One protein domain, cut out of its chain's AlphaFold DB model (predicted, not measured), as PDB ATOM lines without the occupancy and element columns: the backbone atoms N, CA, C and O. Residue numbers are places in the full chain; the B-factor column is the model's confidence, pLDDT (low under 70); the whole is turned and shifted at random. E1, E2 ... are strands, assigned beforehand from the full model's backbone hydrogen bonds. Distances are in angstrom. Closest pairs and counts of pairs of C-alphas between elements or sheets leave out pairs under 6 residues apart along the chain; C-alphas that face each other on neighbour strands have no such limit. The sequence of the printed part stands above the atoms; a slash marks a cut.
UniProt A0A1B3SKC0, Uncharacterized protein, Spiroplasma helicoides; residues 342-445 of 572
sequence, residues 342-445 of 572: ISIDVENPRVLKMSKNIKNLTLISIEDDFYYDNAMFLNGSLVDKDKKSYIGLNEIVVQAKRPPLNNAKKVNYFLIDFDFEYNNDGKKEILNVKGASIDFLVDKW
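What this domain is: This is residues 342 to 445 of the 572 residues of an uncharacterized protein of Spiroplasma helicoides (UniProt A0A1B3SKC0). Two sheets of strands lie partly face to face as a sandwich: a twisted six-strand sheet, with the small sheet of E2, E7 and E4 covering part of it. The long bent hairpin of E8 and E9 runs through the large sheet, and its tip around Asp 425 reaches past the small sheet and makes one end of the longest axis. The printed part has 104 residues with nine named strands, E1 to E9 along the chain, and no named helix: the class is all strand. The large sheet is mixed, in the order E1, E9, E8, E3, E6, E5; the small one is antiparallel, in the order E2, E7, E4. The whole is compact, with a radius of gyration of the C-alphas of 14.7 A and spans of 54 by 26 by 20 A.

How they stand to each other: E1, residues 342 to 345, is an edge strand and the parallel neighbour of E9, residues 427 to 444; N 344 and O 441 are 2.7 A apart. E8, residues 411 to 424, forms a hairpin with E9, with N 420 and O 431 at 2.8 A. E3, residues 358 to 365, is antiparallel to E8, with N 362 and O 417 at 2.8 A. E6, residues 387 to 389, is antiparallel to E3, with N 363 and O 388 at 2.8 A, and forms a hairpin with the edge strand E5, residues 381 to 384, with N 381 and O 389 at 2.8 A. In the other sheet of the sandwich, two sheets face to face whose parts that face each other are 7.3 A centre to centre, E7, residues 395 to 400, has staggered pairing. Its residues 395 to 398 pair with E2, residues 350 to 353, with N 352 and O 396 at 2.8 A; its residues 398 to 400 pair with E4, residues 375 to 377, with N 376 and O 399 at 2.8 A. Between the sheets, the closest C-alphas of E1 and E7 are those of Asp 345 and Ala 400, 4.9 A apart.

Where its parts are: E1 begins at C-alpha 342, (-1.632, -2.701, -9.901). E3 is 19.5 A long and E7 16.6 A. E8 is 37.1 A long and bends by 52 degrees at residue 415. E9 is 45.4 A long, bends by 65 degrees at residue 434, and ends at C-alpha 444, (5.387, 7.452, -6.974).

The domain as a whole: The C-alphas of Leu 405 and Asp 425, the two farthest apart, are 54.7 A apart. The printed part has no cut and no long link. Its mean pLDDT is 80.7; residues 346 to 347, 367 to 373, 401 to 410 and 443 to 445 are under 70.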
ATOM      1  N   ILE A 342      -1.106  -3.869  -9.199       83.44
ATOM      2  CA  ILE A 342      -1.632  -2.701  -9.901       83.44
ATOM      3  C   ILE A 342      -0.924  -1.451  -9.409       83.44
ATOM      4  O   ILE A 342      -1.150  -0.975  -8.302       83.44
ATOM      5  N   SER A 343      -0.104  -0.877 -10.271       84.44
ATOM      6  CA  SER A 343       0.511   0.424 -10.041       84.44
ATOM      7  C   SER A 343      -0.513   1.566  -9.986       84.44
ATOM      8  O   SER A 343      -1.352   1.707 -10.873       84.44
ATOM      9  N   ILE A 344      -0.447   2.416  -8.972       82.88
ATOM     10  CA  ILE A 344      -1.287   3.606  -8.814       82.88
ATOM     11  C   ILE A 344      -0.421   4.821  -8.474       82.88
ATOM     12  O   ILE A 344       0.612   4.709  -7.811       82.88
ATOM     13  N   ASP A 345      -0.862   5.990  -8.932       76.69
ATOM     14  CA  ASP A 345      -0.204   7.282  -8.727       76.69
ATOM     15  C   ASP A 345      -1.154   8.244  -7.994       76.69
ATOM     16  O   ASP A 345      -2.375   8.088  -8.021       76.69
ATOM     17  N   VAL A 346      -0.579   9.221  -7.294       68.62
ATOM     18  CA  VAL A 346      -1.289  10.278  -6.567       68.62
ATOM     19  C   VAL A 346      -1.913  11.288  -7.529       68.62
ATOM     20  O   VAL A 346      -2.971  11.838  -7.226       68.62
ATOM     21  N   GLU A 347      -1.248  11.567  -8.652       67.31
ATOM     22  CA  GLU A 347      -1.632  12.662  -9.554       67.31
ATOM     23  C   GLU A 347      -2.711  12.254 -10.558       67.31
ATOM     24  O   GLU A 347      -3.561  13.071 -10.904       67.31
ATOM     25  N   ASN A 348      -2.697  10.993 -10.996       78.56
ATOM     26  CA  ASN A 348      -3.540  10.518 -12.087       78.56
ATOM     27  C   ASN A 348      -4.374   9.306 -11.651       78.56
ATOM     28  O   ASN A 348      -3.802   8.260 -11.325       78.56
ATOM     29  N   PRO A 349      -5.718   9.400 -11.682       85.44
ATOM     30  CA  PRO A 349      -6.578   8.241 -11.502       85.44
ATOM     31  C   PRO A 349      -6.325   7.182 -12.573       85.44
ATOM     32  O   PRO A 349      -6.274   7.478 -13.766       85.44
ATOM     33  N   ARG A 350      -6.215   5.928 -12.138       89.56
ATOM     34  CA  ARG A 350      -6.151   4.751 -12.999       89.56
ATOM     35  C   ARG A 350      -7.544   4.150 -13.140       89.56
ATOM     36  O   ARG A 350      -8.247   3.959 -12.148       89.56
ATOM     37  N   VAL A 351      -7.916   3.819 -14.374       93.38
ATOM     38  CA  VAL A 351      -9.159   3.108 -14.692       93.38
ATOM     39  C   VAL A 351      -8.835   1.642 -14.959       93.38
ATOM     40  O   VAL A 351      -8.045   1.317 -15.846       93.38
ATOM     41  N   LEU A 352      -9.447   0.753 -14.186       92.50
ATOM     42  CA  LEU A 352      -9.328  -0.692 -14.318       92.50
ATOM     43  C   LEU A 352     -10.630  -1.242 -14.867       92.50
ATOM     44  O   LEU A 352     -11.674  -1.135 -14.222       92.50
ATOM     45  N   LYS A 353     -10.578  -1.834 -16.056       93.12
ATOM     46  CA  LYS A 353     -11.766  -2.359 -16.723       93.12
ATOM     47  C   LYS A 353     -11.961  -3.815 -16.337       93.12
ATOM     48  O   LYS A 353     -11.090  -4.633 -16.616       93.12
ATOM     49  N   MET A 354     -13.083  -4.149 -15.706       92.12
ATOM     50  CA  MET A 354     -13.373  -5.527 -15.307       92.12
ATOM     51  C   MET A 354     -13.537  -6.424 -16.533       92.12
ATOM     52  O   MET A 354     -14.132  -6.027 -17.539       92.12
ATOM     53  N   SER A 355     -13.022  -7.648 -16.437       90.44
ATOM     54  CA  SER A 355     -13.255  -8.687 -17.436       90.44
ATOM     55  C   SER A 355     -14.750  -8.922 -17.639       90.44
ATOM     56  O   SER A 355     -15.498  -9.001 -16.669       90.44
ATOM     57  N   LYS A 356     -15.189  -9.118 -18.889       89.62
ATOM     58  CA  LYS A 356     -16.609  -9.382 -19.240       89.62
ATOM     59  C   LYS A 356     -17.286 -10.482 -18.414       89.62
ATOM     60  O   LYS A 356     -18.498 -10.439 -18.218       89.62
ATOM     61  N   ASN A 357     -16.504 -11.456 -17.961       89.19
ATOM     62  CA  ASN A 357     -16.969 -12.605 -17.191       89.19
ATOM     63  C   ASN A 357     -17.019 -12.336 -15.677       89.19
ATOM     64  O   ASN A 357     -17.350 -13.239 -14.924       89.19
ATOM     65  N   ILE A 358     -16.675 -11.134 -15.212       90.56
ATOM     66  CA  ILE A 358     -16.660 -10.763 -13.796       90.56
ATOM     67  C   ILE A 358     -17.752  -9.739 -13.522       90.56
ATOM     68  O   ILE A 358     -17.879  -8.736 -14.225       90.56
ATOM     69  N   LYS A 359     -18.546 -10.003 -12.487       90.94
ATOM     70  CA  LYS A 359     -19.662  -9.163 -12.053       90.94
ATOM     71  C   LYS A 359     -19.652  -8.991 -10.542       90.94
ATOM     72  O   LYS A 359     -19.029  -9.767  -9.826       90.94
ATOM     73  N   ASN A 360     -20.371  -7.974 -10.069       91.56
ATOM     74  CA  ASN A 360     -20.648  -7.759  -8.644       91.56
ATOM     75  C   ASN A 360     -19.392  -7.734  -7.757       91.56
ATOM     76  O   ASN A 360     -19.421  -8.179  -6.612       91.56
ATOM     77  N   LEU A 361     -18.287  -7.199  -8.287       93.81
ATOM     78  CA  LEU A 361     -17.016  -7.153  -7.579       93.81
ATOM     79  C   LEU A 361     -17.146  -6.333  -6.290       93.81
ATOM     80  O   LEU A 361     -17.691  -5.229  -6.285       93.81
ATOM     81  N   THR A 362     -16.617  -6.875  -5.202       94.31
ATOM     82  CA  THR A 362     -16.506  -6.223  -3.900       94.31
ATOM     83  C   THR A 362     -15.056  -6.279  -3.451       94.31
ATOM     84  O   THR A 362     -14.460  -7.350  -3.421       94.31
ATOM     85  N   LEU A 363     -14.491  -5.124  -3.114       92.00
ATOM     86  CA  LEU A 363     -13.184  -5.004  -2.477       92.00
ATOM     87  C   LEU A 363     -13.367  -4.982  -0.961       92.00
ATOM     88  O   LEU A 363     -14.258  -4.295  -0.456       92.00
ATOM     89  N   ILE A 364     -12.507  -5.704  -0.256       90.31
ATOM     90  CA  ILE A 364     -12.506  -5.849   1.195       90.31
ATOM     91  C   ILE A 364     -11.107  -5.474   1.693       90.31
ATOM     92  O   ILE A 364     -10.112  -6.081   1.280       90.31
ATOM     93  N   SER A 365     -11.031  -4.453   2.540       85.88
ATOM     94  CA  SER A 365      -9.799  -4.052   3.221       85.88
ATOM     95  C   SER A 365      -9.468  -5.043   4.336       85.88
ATOM     96  O   SER A 365     -10.365  -5.574   4.987       85.88
ATOM     97  N   ILE A 366      -8.177  -5.301   4.554       79.31
ATOM     98  CA  ILE A 366      -7.705  -6.131   5.676       79.31
ATOM     99  C   ILE A 366      -7.486  -5.300   6.948       79.31
ATOM    100  O   ILE A 366      -7.477  -5.850   8.042       79.31
ATOM    101  N   GLU A 367      -7.325  -3.984   6.828       66.88
ATOM    102  CA  GLU A 367      -6.954  -3.093   7.939       66.88
ATOM    103  C   GLU A 367      -8.195  -2.542   8.685       66.88
ATOM    104  O   GLU A 367      -8.156  -1.446   9.241       66.88
ATOM    105  N   ASP A 368      -9.311  -3.286   8.669       63.00
ATOM    106  CA  ASP A 368     -10.616  -3.003   9.303       63.00
ATOM    107  C   ASP A 368     -11.354  -1.714   8.857       63.00
ATOM    108  O   ASP A 368     -12.539  -1.544   9.162       63.00
ATOM    109  N   ASP A 369     -10.710  -0.809   8.109       67.38
ATOM    110  CA  ASP A 369     -11.339   0.389   7.543       67.38
ATOM    111  C   ASP A 369     -10.672   0.840   6.222       67.38
ATOM    112  O   ASP A 369      -9.541   1.331   6.168       67.38
ATOM    113  N   PHE A 370     -11.460   0.735   5.152       66.06
ATOM    114  CA  PHE A 370     -11.143   1.040   3.759       66.06
ATOM    115  C   PHE A 370     -10.702   2.499   3.531       66.06
ATOM    116  O   PHE A 370     -10.079   2.824   2.520       66.06
ATOM    117  N   TYR A 371     -11.015   3.423   4.452       59.34
ATOM    118  CA  TYR A 371     -10.616   4.830   4.350       59.34
ATOM    119  C   TYR A 371      -9.161   5.101   4.749       59.34
ATOM    120  O   TYR A 371      -8.633   6.171   4.394       59.34
ATOM    121  N   TYR A 372      -8.522   4.187   5.485       59.81
ATOM    122  CA  TYR A 372      -7.122   4.324   5.902       59.81
ATOM    123  C   TYR A 372      -6.127   3.757   4.891       59.81
ATOM    124  O   TYR A 372      -4.934   4.041   5.005       59.81
ATOM    125  N   ASP A 373      -6.612   3.048   3.872       68.94
ATOM    126  CA  ASP A 373      -5.774   2.538   2.799       68.94
ATOM    127  C   ASP A 373      -5.172   3.670   1.949       68.94
ATOM    128  O   ASP A 373      -5.759   4.735   1.713       68.94
ATOM    129  N   ASN A 374      -3.973   3.412   1.433       71.38
ATOM    130  CA  ASN A 374      -3.262   4.305   0.523       71.38
ATOM    131  C   ASN A 374      -3.790   4.217  -0.920       71.38
ATOM    132  O   ASN A 374      -3.243   4.870  -1.805       71.38
ATOM    133  N   ALA A 375      -4.835   3.430  -1.176       79.38
ATOM    134  CA  ALA A 375      -5.567   3.397  -2.436       79.38
ATOM    135  C   ALA A 375      -6.938   4.062  -2.235       79.38
ATOM    136  O   ALA A 375      -7.771   3.586  -1.470       79.38
ATOM    137  N   MET A 376      -7.181   5.179  -2.921       81.12
ATOM    138  CA  MET A 376      -8.474   5.855  -2.929       81.12
ATOM    139  C   MET A 376      -9.261   5.461  -4.169       81.12
ATOM    140  O   MET A 376      -8.888   5.778  -5.297       81.12
ATOM    141  N   PHE A 377     -10.394   4.817  -3.936       86.06
ATOM    142  CA  PHE A 377     -11.315   4.394  -4.977       86.06
ATOM    143  C   PHE A 377     -12.374   5.474  -5.192       86.06
ATOM    144  O   PHE A 377     -13.154   5.762  -4.282       86.06
ATOM    145  N   LEU A 378     -12.383   6.086  -6.374       83.94
ATOM    146  CA  LEU A 378     -13.178   7.275  -6.701       83.94
ATOM    147  C   LEU A 378     -14.635   6.961  -7.057       83.94
ATOM    148  O   LEU A 378     -15.496   7.824  -6.913       83.94
ATOM    149  N   ASN A 379     -14.922   5.741  -7.506       87.38
ATOM    150  CA  ASN A 379     -16.264   5.260  -7.839       87.38
ATOM    151  C   ASN A 379     -16.619   4.013  -7.006       87.38
ATOM    152  O   ASN A 379     -15.786   3.541  -6.241       87.38
ATOM    153  N   GLY A 380     -17.848   3.500  -7.129       88.88
ATOM    154  CA  GLY A 380     -18.360   2.382  -6.323       88.88
ATOM    155  C   GLY A 380     -18.994   2.819  -4.997       88.88
ATOM    156  O   GLY A 380     -18.774   3.933  -4.518       88.88
ATOM    157  N   SER A 381     -19.776   1.926  -4.397       89.38
ATOM    158  CA  SER A 381     -20.579   2.192  -3.198       89.38
ATOM    159  C   SER A 381     -19.939   1.573  -1.962       89.38
ATOM    160  O   SER A 381     -19.604   0.389  -1.960       89.38
ATOM    161  N   LEU A 382     -19.781   2.355  -0.894       86.88
ATOM    162  CA  LEU A 382     -19.360   1.820   0.400       86.88
ATOM    163  C   LEU A 382     -20.489   0.949   0.974       86.88
ATOM    164  O   LEU A 382     -21.619   1.420   1.095       86.88
ATOM    165  N   VAL A 383     -20.184  -0.307   1.298       87.31
ATOM    166  CA  VAL A 383     -21.138  -1.259   1.893       87.31
ATOM    167  C   VAL A 383     -20.964  -1.322   3.407       87.31
ATOM    168  O   VAL A 383     -21.950  -1.343   4.135       87.31
ATOM    169  N   ASP A 384     -19.714  -1.319   3.863       83.75
ATOM    170  CA  ASP A 384     -19.321  -1.276   5.272       83.75
ATOM    171  C   ASP A 384     -17.976  -0.537   5.380       83.75
ATOM    172  O   ASP A 384     -17.374  -0.201   4.356       83.75
ATOM    173  N   LYS A 385     -17.491  -0.269   6.593       77.19
ATOM    174  CA  LYS A 385     -16.222   0.437   6.826       77.19
ATOM    175  C   LYS A 385     -15.048  -0.218   6.104       77.19
ATOM    176  O   LYS A 385     -14.200   0.495   5.589       77.19
ATOM    177  N   ASP A 386     -15.029  -1.541   6.009       82.31
ATOM    178  CA  ASP A 386     -13.991  -2.343   5.364       82.31
ATOM    179  C   ASP A 386     -14.339  -2.758   3.921       82.31
ATOM    180  O   ASP A 386     -13.519  -3.394   3.264       82.31
ATOM    181  N   LYS A 387     -15.528  -2.420   3.390       90.62
ATOM    182  CA  LYS A 387     -16.042  -3.004   2.134       90.62
ATOM    183  C   LYS A 387     -16.569  -1.991   1.138       90.62
ATOM    184  O   LYS A 387     -17.429  -1.161   1.442       90.62
ATOM    185  N   LYS A 388     -16.162  -2.165  -0.119       92.00
ATOM    186  CA  LYS A 388     -16.602  -1.342  -1.243       92.00
ATOM    187  C   LYS A 388     -17.082  -2.183  -2.418       92.00
ATOM    188  O   LYS A 388     -16.350  -3.026  -2.923       92.00
ATOM    189  N   SER A 389     -18.307  -1.934  -2.866       94.50
ATOM    190  CA  SER A 389     -18.983  -2.699  -3.914       94.50
ATOM    191  C   SER A 389     -19.066  -1.941  -5.238       94.50
ATOM    192  O   SER A 389     -19.281  -0.729  -5.277       94.50
ATOM    193  N   TYR A 390     -18.949  -2.697  -6.326       94.50
ATOM    194  CA  TYR A 390     -19.020  -2.238  -7.710       94.50
ATOM    195  C   TYR A 390     -20.152  -2.942  -8.476       94.50
ATOM    196  O   TYR A 390     -20.063  -3.154  -9.684       94.50
ATOM    197  N   ILE A 391     -21.232  -3.327  -7.780       91.88
ATOM    198  CA  ILE A 391     -22.433  -3.900  -8.410       91.88
ATOM    199  C   ILE A 391     -22.970  -2.943  -9.483       91.88
ATOM    200  O   ILE A 391     -23.185  -1.759  -9.231       91.88
ATOM    201  N   GLY A 392     -23.189  -3.473 -10.689       87.81
ATOM    202  CA  GLY A 392     -23.690  -2.711 -11.837       87.81
ATOM    203  C   GLY A 392     -22.662  -1.797 -12.514       87.81
ATOM    204  O   GLY A 392     -22.997  -1.150 -13.503       87.81
ATOM    205  N   LEU A 393     -21.422  -1.756 -12.025       91.06
ATOM    206  CA  LEU A 393     -20.310  -1.067 -12.678       91.06
ATOM    207  C   LEU A 393     -19.480  -2.075 -13.483       91.06
ATOM    208  O   LEU A 393     -19.528  -3.276 -13.230       91.06
ATOM    209  N   ASN A 394     -18.729  -1.589 -14.469       91.94
ATOM    210  CA  ASN A 394     -17.793  -2.377 -15.282       91.94
ATOM    211  C   ASN A 394     -16.331  -1.929 -15.103       91.94
ATOM    212  O   ASN A 394     -15.428  -2.515 -15.697       91.94
ATOM    213  N   GLU A 395     -16.093  -0.904 -14.288       93.88
ATOM    214  CA  GLU A 395     -14.777  -0.312 -14.084       93.88
ATOM    215  C   GLU A 395     -14.564   0.142 -12.638       93.88
ATOM    216  O   GLU A 395     -15.498   0.539 -11.936       93.88
ATOM    217  N   ILE A 396     -13.303   0.110 -12.213       92.94
ATOM    218  CA  ILE A 396     -12.833   0.656 -10.943       92.94
ATOM    219  C   ILE A 396     -11.918   1.830 -11.257       92.94
ATOM    220  O   ILE A 396     -10.947   1.685 -11.998       92.94
ATOM    221  N   VAL A 397     -12.204   2.985 -10.669       91.31
ATOM    222  CA  VAL A 397     -11.354   4.168 -10.753       91.31
ATOM    223  C   VAL A 397     -10.630   4.318  -9.425       91.31
ATOM    224  O   VAL A 397     -11.256   4.527  -8.385       91.31
ATOM    225  N   VAL A 398      -9.309   4.194  -9.448       89.50
ATOM    226  CA  VAL A 398      -8.466   4.175  -8.251       89.50
ATOM    227  C   VAL A 398      -7.264   5.088  -8.434       89.50
ATOM    228  O   VAL A 398      -6.686   5.176  -9.511       89.50
ATOM    229  N   GLN A 399      -6.863   5.766  -7.369       85.00
ATOM    230  CA  GLN A 399      -5.639   6.558  -7.324       85.00
ATOM    231  C   GLN A 399      -4.928   6.338  -5.997       85.00
ATOM    232  O   GLN A 399      -5.552   5.954  -5.008       85.00
ATOM    233  N   ALA A 400      -3.630   6.612  -5.938       77.50
ATOM    234  CA  ALA A 400      -2.937   6.608  -4.662       77.50
ATOM    235  C   ALA A 400      -3.424   7.778  -3.796       77.50
ATOM    236  O   ALA A 400      -3.557   8.922  -4.239       77.50
ATOM    237  N   LYS A 401      -3.672   7.492  -2.524       68.88
ATOM    238  CA  LYS A 401      -3.928   8.472  -1.477       68.88
ATOM    239  C   LYS A 401      -2.636   8.688  -0.713       68.88
ATOM    240  O   LYS A 401      -2.065   7.740  -0.184       68.88
ATOM    241  N   ARG A 402      -2.169   9.936  -0.642       57.84
ATOM    242  CA  ARG A 402      -0.980  10.284   0.147       57.84
ATOM    243  C   ARG A 402      -1.271  10.027   1.640       57.84
ATOM    244  O   ARG A 402      -2.208  10.640   2.157       57.84
ATOM    245  N   PRO A 403      -0.523   9.147   2.332       51.38
ATOM    246  CA  PRO A 403      -0.778   8.814   3.727       51.38
ATOM    247  C   PRO A 403      -0.551  10.030   4.629       51.38
ATOM    248  O   PRO A 403       0.329  10.851   4.343       51.38
ATOM    249  N   PRO A 404      -1.262  10.129   5.767       43.25
ATOM    250  CA  PRO A 404      -0.811  10.974   6.865       43.25
ATOM    251  C   PRO A 404       0.594  10.515   7.308       43.25
ATOM    252  O   PRO A 404       0.851   9.321   7.453       43.25
ATOM    253  N   LEU A 405       1.523  11.468   7.454       43.47
ATOM    254  CA  LEU A 405       2.965  11.233   7.651       43.47
ATOM    255  C   LEU A 405       3.288  10.132   8.696       43.47
ATOM    256  O   LEU A 405       2.728  10.138   9.794       43.47
ATOM    257  N   ASN A 406       4.263   9.274   8.340       40.34
ATOM    258  CA  ASN A 406       4.872   8.110   9.031       40.34
ATOM    259  C   ASN A 406       4.370   6.681   8.713       40.34
ATOM    260  O   ASN A 406       5.084   5.751   9.067       40.34
ATOM    261  N   ASN A 407       3.278   6.467   7.961       46.56
ATOM    262  CA  ASN A 407       2.781   5.107   7.631       46.56
ATOM    263  C   ASN A 407       2.683   4.818   6.117       46.56
ATOM    264  O   ASN A 407       1.711   4.237   5.635       46.56
ATOM    265  N   ALA A 408       3.681   5.228   5.328       53.50
ATOM    266  CA  ALA A 408       3.664   5.020   3.878       53.50
ATOM    267  C   ALA A 408       3.983   3.570   3.478       53.50
ATOM    268  O   ALA A 408       5.075   3.270   2.996       53.50
ATOM    269  N   LYS A 409       3.011   2.662   3.629       59.56
ATOM    270  CA  LYS A 409       3.049   1.378   2.924       59.56
ATOM    271  C   LYS A 409       2.900   1.655   1.426       59.56
ATOM    272  O   LYS A 409       1.902   2.219   0.985       59.56
ATOM    273  N   LYS A 410       3.908   1.264   0.643       64.94
ATOM    274  CA  LYS A 410       3.866   1.332  -0.830       64.94
ATOM    275  C   LYS A 410       2.958   0.267  -1.449       64.94
ATOM    276  O   LYS A 410       2.793   0.265  -2.658       64.94
ATOM    277  N   VAL A 411       2.409  -0.634  -0.640       72.19
ATOM    278  CA  VAL A 411       1.567  -1.749  -1.069       72.19
ATOM    279  C   VAL A 411       0.283  -1.708  -0.256       72.19
ATOM    280  O   VAL A 411       0.353  -1.642   0.972       72.19
ATOM    281  N   ASN A 412      -0.860  -1.744  -0.934       77.25
ATOM    282  CA  ASN A 412      -2.168  -1.970  -0.324       77.25
ATOM    283  C   ASN A 412      -2.679  -3.324  -0.779       77.25
ATOM    284  O   ASN A 412      -2.745  -3.565  -1.982       77.25
ATOM    285  N   TYR A 413      -3.043  -4.172   0.171       83.12
ATOM    286  CA  TYR A 413      -3.563  -5.501  -0.099       83.12
ATOM    287  C   TYR A 413      -5.074  -5.492   0.119       83.12
ATOM    288  O   TYR A 413      -5.535  -5.128   1.201       83.12
ATOM    289  N   PHE A 414      -5.835  -5.939  -0.878       86.25
ATOM    290  CA  PHE A 414      -7.281  -6.124  -0.764       86.25
ATOM    291  C   PHE A 414      -7.664  -7.566  -1.062       86.25
ATOM    292  O   PHE A 414      -7.113  -8.206  -1.962       86.25
ATOM    293  N   LEU A 415      -8.663  -8.052  -0.332       88.50
ATOM    294  CA  LEU A 415      -9.419  -9.219  -0.754       88.50
ATOM    295  C   LEU A 415     -10.521  -8.773  -1.711       88.50
ATOM    296  O   LEU A 415     -11.083  -7.687  -1.574       88.50
ATOM    297  N   ILE A 416     -10.824  -9.611  -2.689       88.88
ATOM    298  CA  ILE A 416     -11.864  -9.372  -3.671       88.88
ATOM    299  C   ILE A 416     -12.809 -10.565  -3.708       88.88
ATOM    300  O   ILE A 416     -12.390 -11.727  -3.785       88.88
ATOM    301  N   ASP A 417     -14.088 -10.233  -3.702       90.62
ATOM    302  CA  ASP A 417     -15.189 -11.155  -3.924       90.62
ATOM    303  C   ASP A 417     -15.869 -10.755  -5.235       90.62
ATOM    304  O   ASP A 417     -16.038  -9.565  -5.501       90.62
ATOM    305  N   PHE A 418     -16.235 -11.715  -6.082       90.62
ATOM    306  CA  PHE A 418     -16.924 -11.434  -7.342       90.62
ATOM    307  C   PHE A 418     -17.671 -12.650  -7.885       90.62
ATOM    308  O   PHE A 418     -17.344 -13.797  -7.584       90.62
ATOM    309  N   ASP A 419     -18.629 -12.384  -8.763       91.12
ATOM    310  CA  ASP A 419     -19.341 -13.402  -9.521       91.12
ATOM    311  C   ASP A 419     -18.587 -13.659 -10.830       91.12
ATOM    312  O   ASP A 419     -18.424 -12.752 -11.653       91.12
ATOM    313  N   PHE A 420     -18.116 -14.889 -11.025       89.25
ATOM    314  CA  PHE A 420     -17.467 -15.340 -12.251       89.25
ATOM    315  C   PHE A 420     -18.449 -16.110 -13.128       89.25
ATOM    316  O   PHE A 420     -18.909 -17.197 -12.782       89.25
ATOM    317  N   GLU A 421     -18.759 -15.546 -14.283       90.31
ATOM    318  CA  GLU A 421     -19.638 -16.131 -15.278       90.31
ATOM    319  C   GLU A 421     -18.843 -16.982 -16.272       90.31
ATOM    320  O   GLU A 421     -17.913 -16.498 -16.921       90.31
ATOM    321  N   TYR A 422     -19.234 -18.244 -16.435       87.75
ATOM    322  CA  TYR A 422     -18.600 -19.164 -17.378       87.75
ATOM    323  C   TYR A 422     -19.632 -19.974 -18.165       87.75
ATOM    324  O   TYR A 422     -20.814 -20.041 -17.816       87.75
ATOM    325  N   ASN A 423     -19.183 -20.565 -19.274       85.00
ATOM    326  CA  ASN A 423     -20.011 -21.404 -20.130       85.00
ATOM    327  C   ASN A 423     -19.649 -22.878 -19.934       85.00
ATOM    328  O   ASN A 423     -18.485 -23.262 -20.008       85.00
ATOM    329  N   ASN A 424     -20.667 -23.698 -19.717       82.69
ATOM    330  CA  ASN A 424     -20.570 -25.128 -19.500       82.69
ATOM    331  C   ASN A 424     -21.595 -25.813 -20.413       82.69
ATOM    332  O   ASN A 424     -22.788 -25.838 -20.110       82.69
ATOM    333  N   ASP A 425     -21.140 -26.311 -21.564       81.38
ATOM    334  CA  ASP A 425     -21.988 -26.956 -22.580       81.38
ATOM    335  C   ASP A 425     -23.166 -26.100 -23.058       81.38
ATOM    336  O   ASP A 425     -24.319 -26.530 -23.112       81.38
ATOM    337  N   GLY A 426     -22.878 -24.842 -23.390       81.31
ATOM    338  CA  GLY A 426     -23.873 -23.886 -23.873       81.31
ATOM    339  C   GLY A 426     -24.740 -23.289 -22.764       81.31
ATOM    340  O   GLY A 426     -25.494 -22.353 -23.030       81.31
ATOM    341  N   LYS A 427     -24.619 -23.771 -21.519       85.25
ATOM    342  CA  LYS A 427     -25.297 -23.199 -20.353       85.25
ATOM    343  C   LYS A 427     -24.382 -22.221 -19.640       85.25
ATOM    344  O   LYS A 427     -23.214 -22.498 -19.385       85.25
ATOM    345  N   LYS A 428     -24.939 -21.062 -19.315       88.75
ATOM    346  CA  LYS A 428     -24.251 -20.005 -18.584       88.75
ATOM    347  C   LYS A 428     -24.425 -20.239 -17.088       88.75
ATOM    348  O   LYS A 428     -25.552 -20.286 -16.603       88.75
ATOM    349  N   GLU A 429     -23.312 -20.407 -16.389       88.00
ATOM    350  CA  GLU A 429     -23.239 -20.666 -14.951       88.00
ATOM    351  C   GLU A 429     -22.471 -19.531 -14.263       88.00
ATOM    352  O   GLU A 429     -21.703 -18.806 -14.901       88.00
ATOM    353  N   ILE A 430     -22.720 -19.342 -12.966       87.50
ATOM    354  CA  ILE A 430     -22.098 -18.290 -12.158       87.50
ATOM    355  C   ILE A 430     -21.465 -18.938 -10.929       87.50
ATOM    356  O   ILE A 430     -22.133 -19.666 -10.195       87.50
ATOM    357  N   LEU A 431     -20.182 -18.659 -10.716       85.38
ATOM    358  CA  LEU A 431     -19.418 -19.057  -9.541       85.38
ATOM    359  C   LEU A 431     -19.167 -17.836  -8.654       85.38
ATOM    360  O   LEU A 431     -18.600 -16.849  -9.112       85.38
ATOM    361  N   ASN A 432     -19.509 -17.937  -7.373       86.69
ATOM    362  CA  ASN A 432     -19.214 -16.885  -6.405       86.69
ATOM    363  C   ASN A 432     -17.797 -17.084  -5.862       86.69
ATOM    364  O   ASN A 432     -17.550 -17.960  -5.030       86.69
ATOM    365  N   VAL A 433     -16.868 -16.268  -6.341       84.38
ATOM    366  CA  VAL A 433     -15.471 -16.278  -5.915       84.38
ATOM    367  C   VAL A 433     -15.335 -15.408  -4.677       84.38
ATOM    368  O   VAL A 433     -15.786 -14.265  -4.671       84.38
ATOM    369  N   LYS A 434     -14.698 -15.945  -3.633       85.56
ATOM    370  CA  LYS A 434     -14.425 -15.211  -2.392       85.56
ATOM    371  C   LYS A 434     -12.955 -15.239  -2.015       85.56
ATOM    372  O   LYS A 434     -12.328 -16.299  -2.111       85.56
ATOM    373  N   GLY A 435     -12.451 -14.107  -1.530       77.56
ATOM    374  CA  GLY A 435     -11.121 -13.980  -0.940       77.56
ATOM    375  C   GLY A 435      -9.966 -14.073  -1.937       77.56
ATOM    376  O   GLY A 435      -8.863 -14.454  -1.547       77.56
ATOM    377  N   ALA A 436     -10.187 -13.754  -3.217       80.88
ATOM    378  CA  ALA A 436      -9.070 -13.563  -4.142       80.88
ATOM    379  C   ALA A 436      -8.282 -12.306  -3.731       80.88
ATOM    380  O   ALA A 436      -8.837 -11.396  -3.133       80.88
ATOM    381  N   SER A 437      -6.982 -12.252  -3.998       81.44
ATOM    382  CA  SER A 437      -6.116 -11.176  -3.505       81.44
ATOM    383  C   SER A 437      -5.678 -10.246  -4.620       81.44
ATOM    384  O   SER A 437      -5.331 -10.725  -5.706       81.44
ATOM    385  N   ILE A 438      -5.592  -8.954  -4.325       85.31
ATOM    386  CA  ILE A 438      -4.984  -7.982  -5.222       85.31
ATOM    387  C   ILE A 438      -4.145  -6.947  -4.482       85.31
ATOM    388  O   ILE A 438      -4.583  -6.397  -3.470       85.31
ATOM    389  N   ASP A 439      -2.972  -6.652  -5.042       85.62
ATOM    390  CA  ASP A 439      -2.075  -5.634  -4.516       85.62
ATOM    391  C   ASP A 439      -2.122  -4.371  -5.375       85.62
ATOM    392  O   ASP A 439      -1.937  -4.417  -6.592       85.62
ATOM    393  N   PHE A 440      -2.304  -3.220  -4.732       84.38
ATOM    394  CA  PHE A 440      -2.107  -1.908  -5.341       84.38
ATOM    395  C   PHE A 440      -0.776  -1.320  -4.882       84.38
ATOM    396  O   PHE A 440      -0.584  -1.032  -3.696       84.38
ATOM    397  N   LEU A 441       0.135  -1.125  -5.829       84.62
ATOM    398  CA  LEU A 441       1.463  -0.571  -5.604       84.62
ATOM    399  C   LEU A 441       1.458   0.931  -5.861       84.62
ATOM    400  O   LEU A 441       1.048   1.378  -6.923       84.62
ATOM    401  N   VAL A 442       1.954   1.721  -4.917       75.69
ATOM    402  CA  VAL A 442       2.155   3.154  -5.135       75.69
ATOM    403  C   VAL A 442       3.518   3.366  -5.791       75.69
ATOM    404  O   VAL A 442       4.552   3.290  -5.120       75.69
ATOM    405  N   ASP A 443       3.513   3.638  -7.098       66.00
ATOM    406  CA  ASP A 443       4.732   3.791  -7.906       66.00
ATOM    407  C   ASP A 443       5.522   5.044  -7.517       66.00
ATOM    408  O   ASP A 443       6.750   5.022  -7.392       66.00
ATOM    409  N   LYS A 444       4.806   6.154  -7.304       60.59
ATOM    410  CA  LYS A 444       5.387   7.452  -6.974       60.59
ATOM    411  C   LYS A 444       4.463   8.221  -6.039       60.59
ATOM    412  O   LYS A 444       3.263   8.331  -6.261       60.59
ATOM    413  N   TRP A 445       5.043   8.792  -4.991       59.84
ATOM    414  CA  TRP A 445       4.376   9.830  -4.212       59.84
ATOM    415  C   TRP A 445       4.598  11.170  -4.915       59.84
ATOM    416  O   TRP A 445       5.742  11.494  -5.243       59.84
TER     417      TRP A 445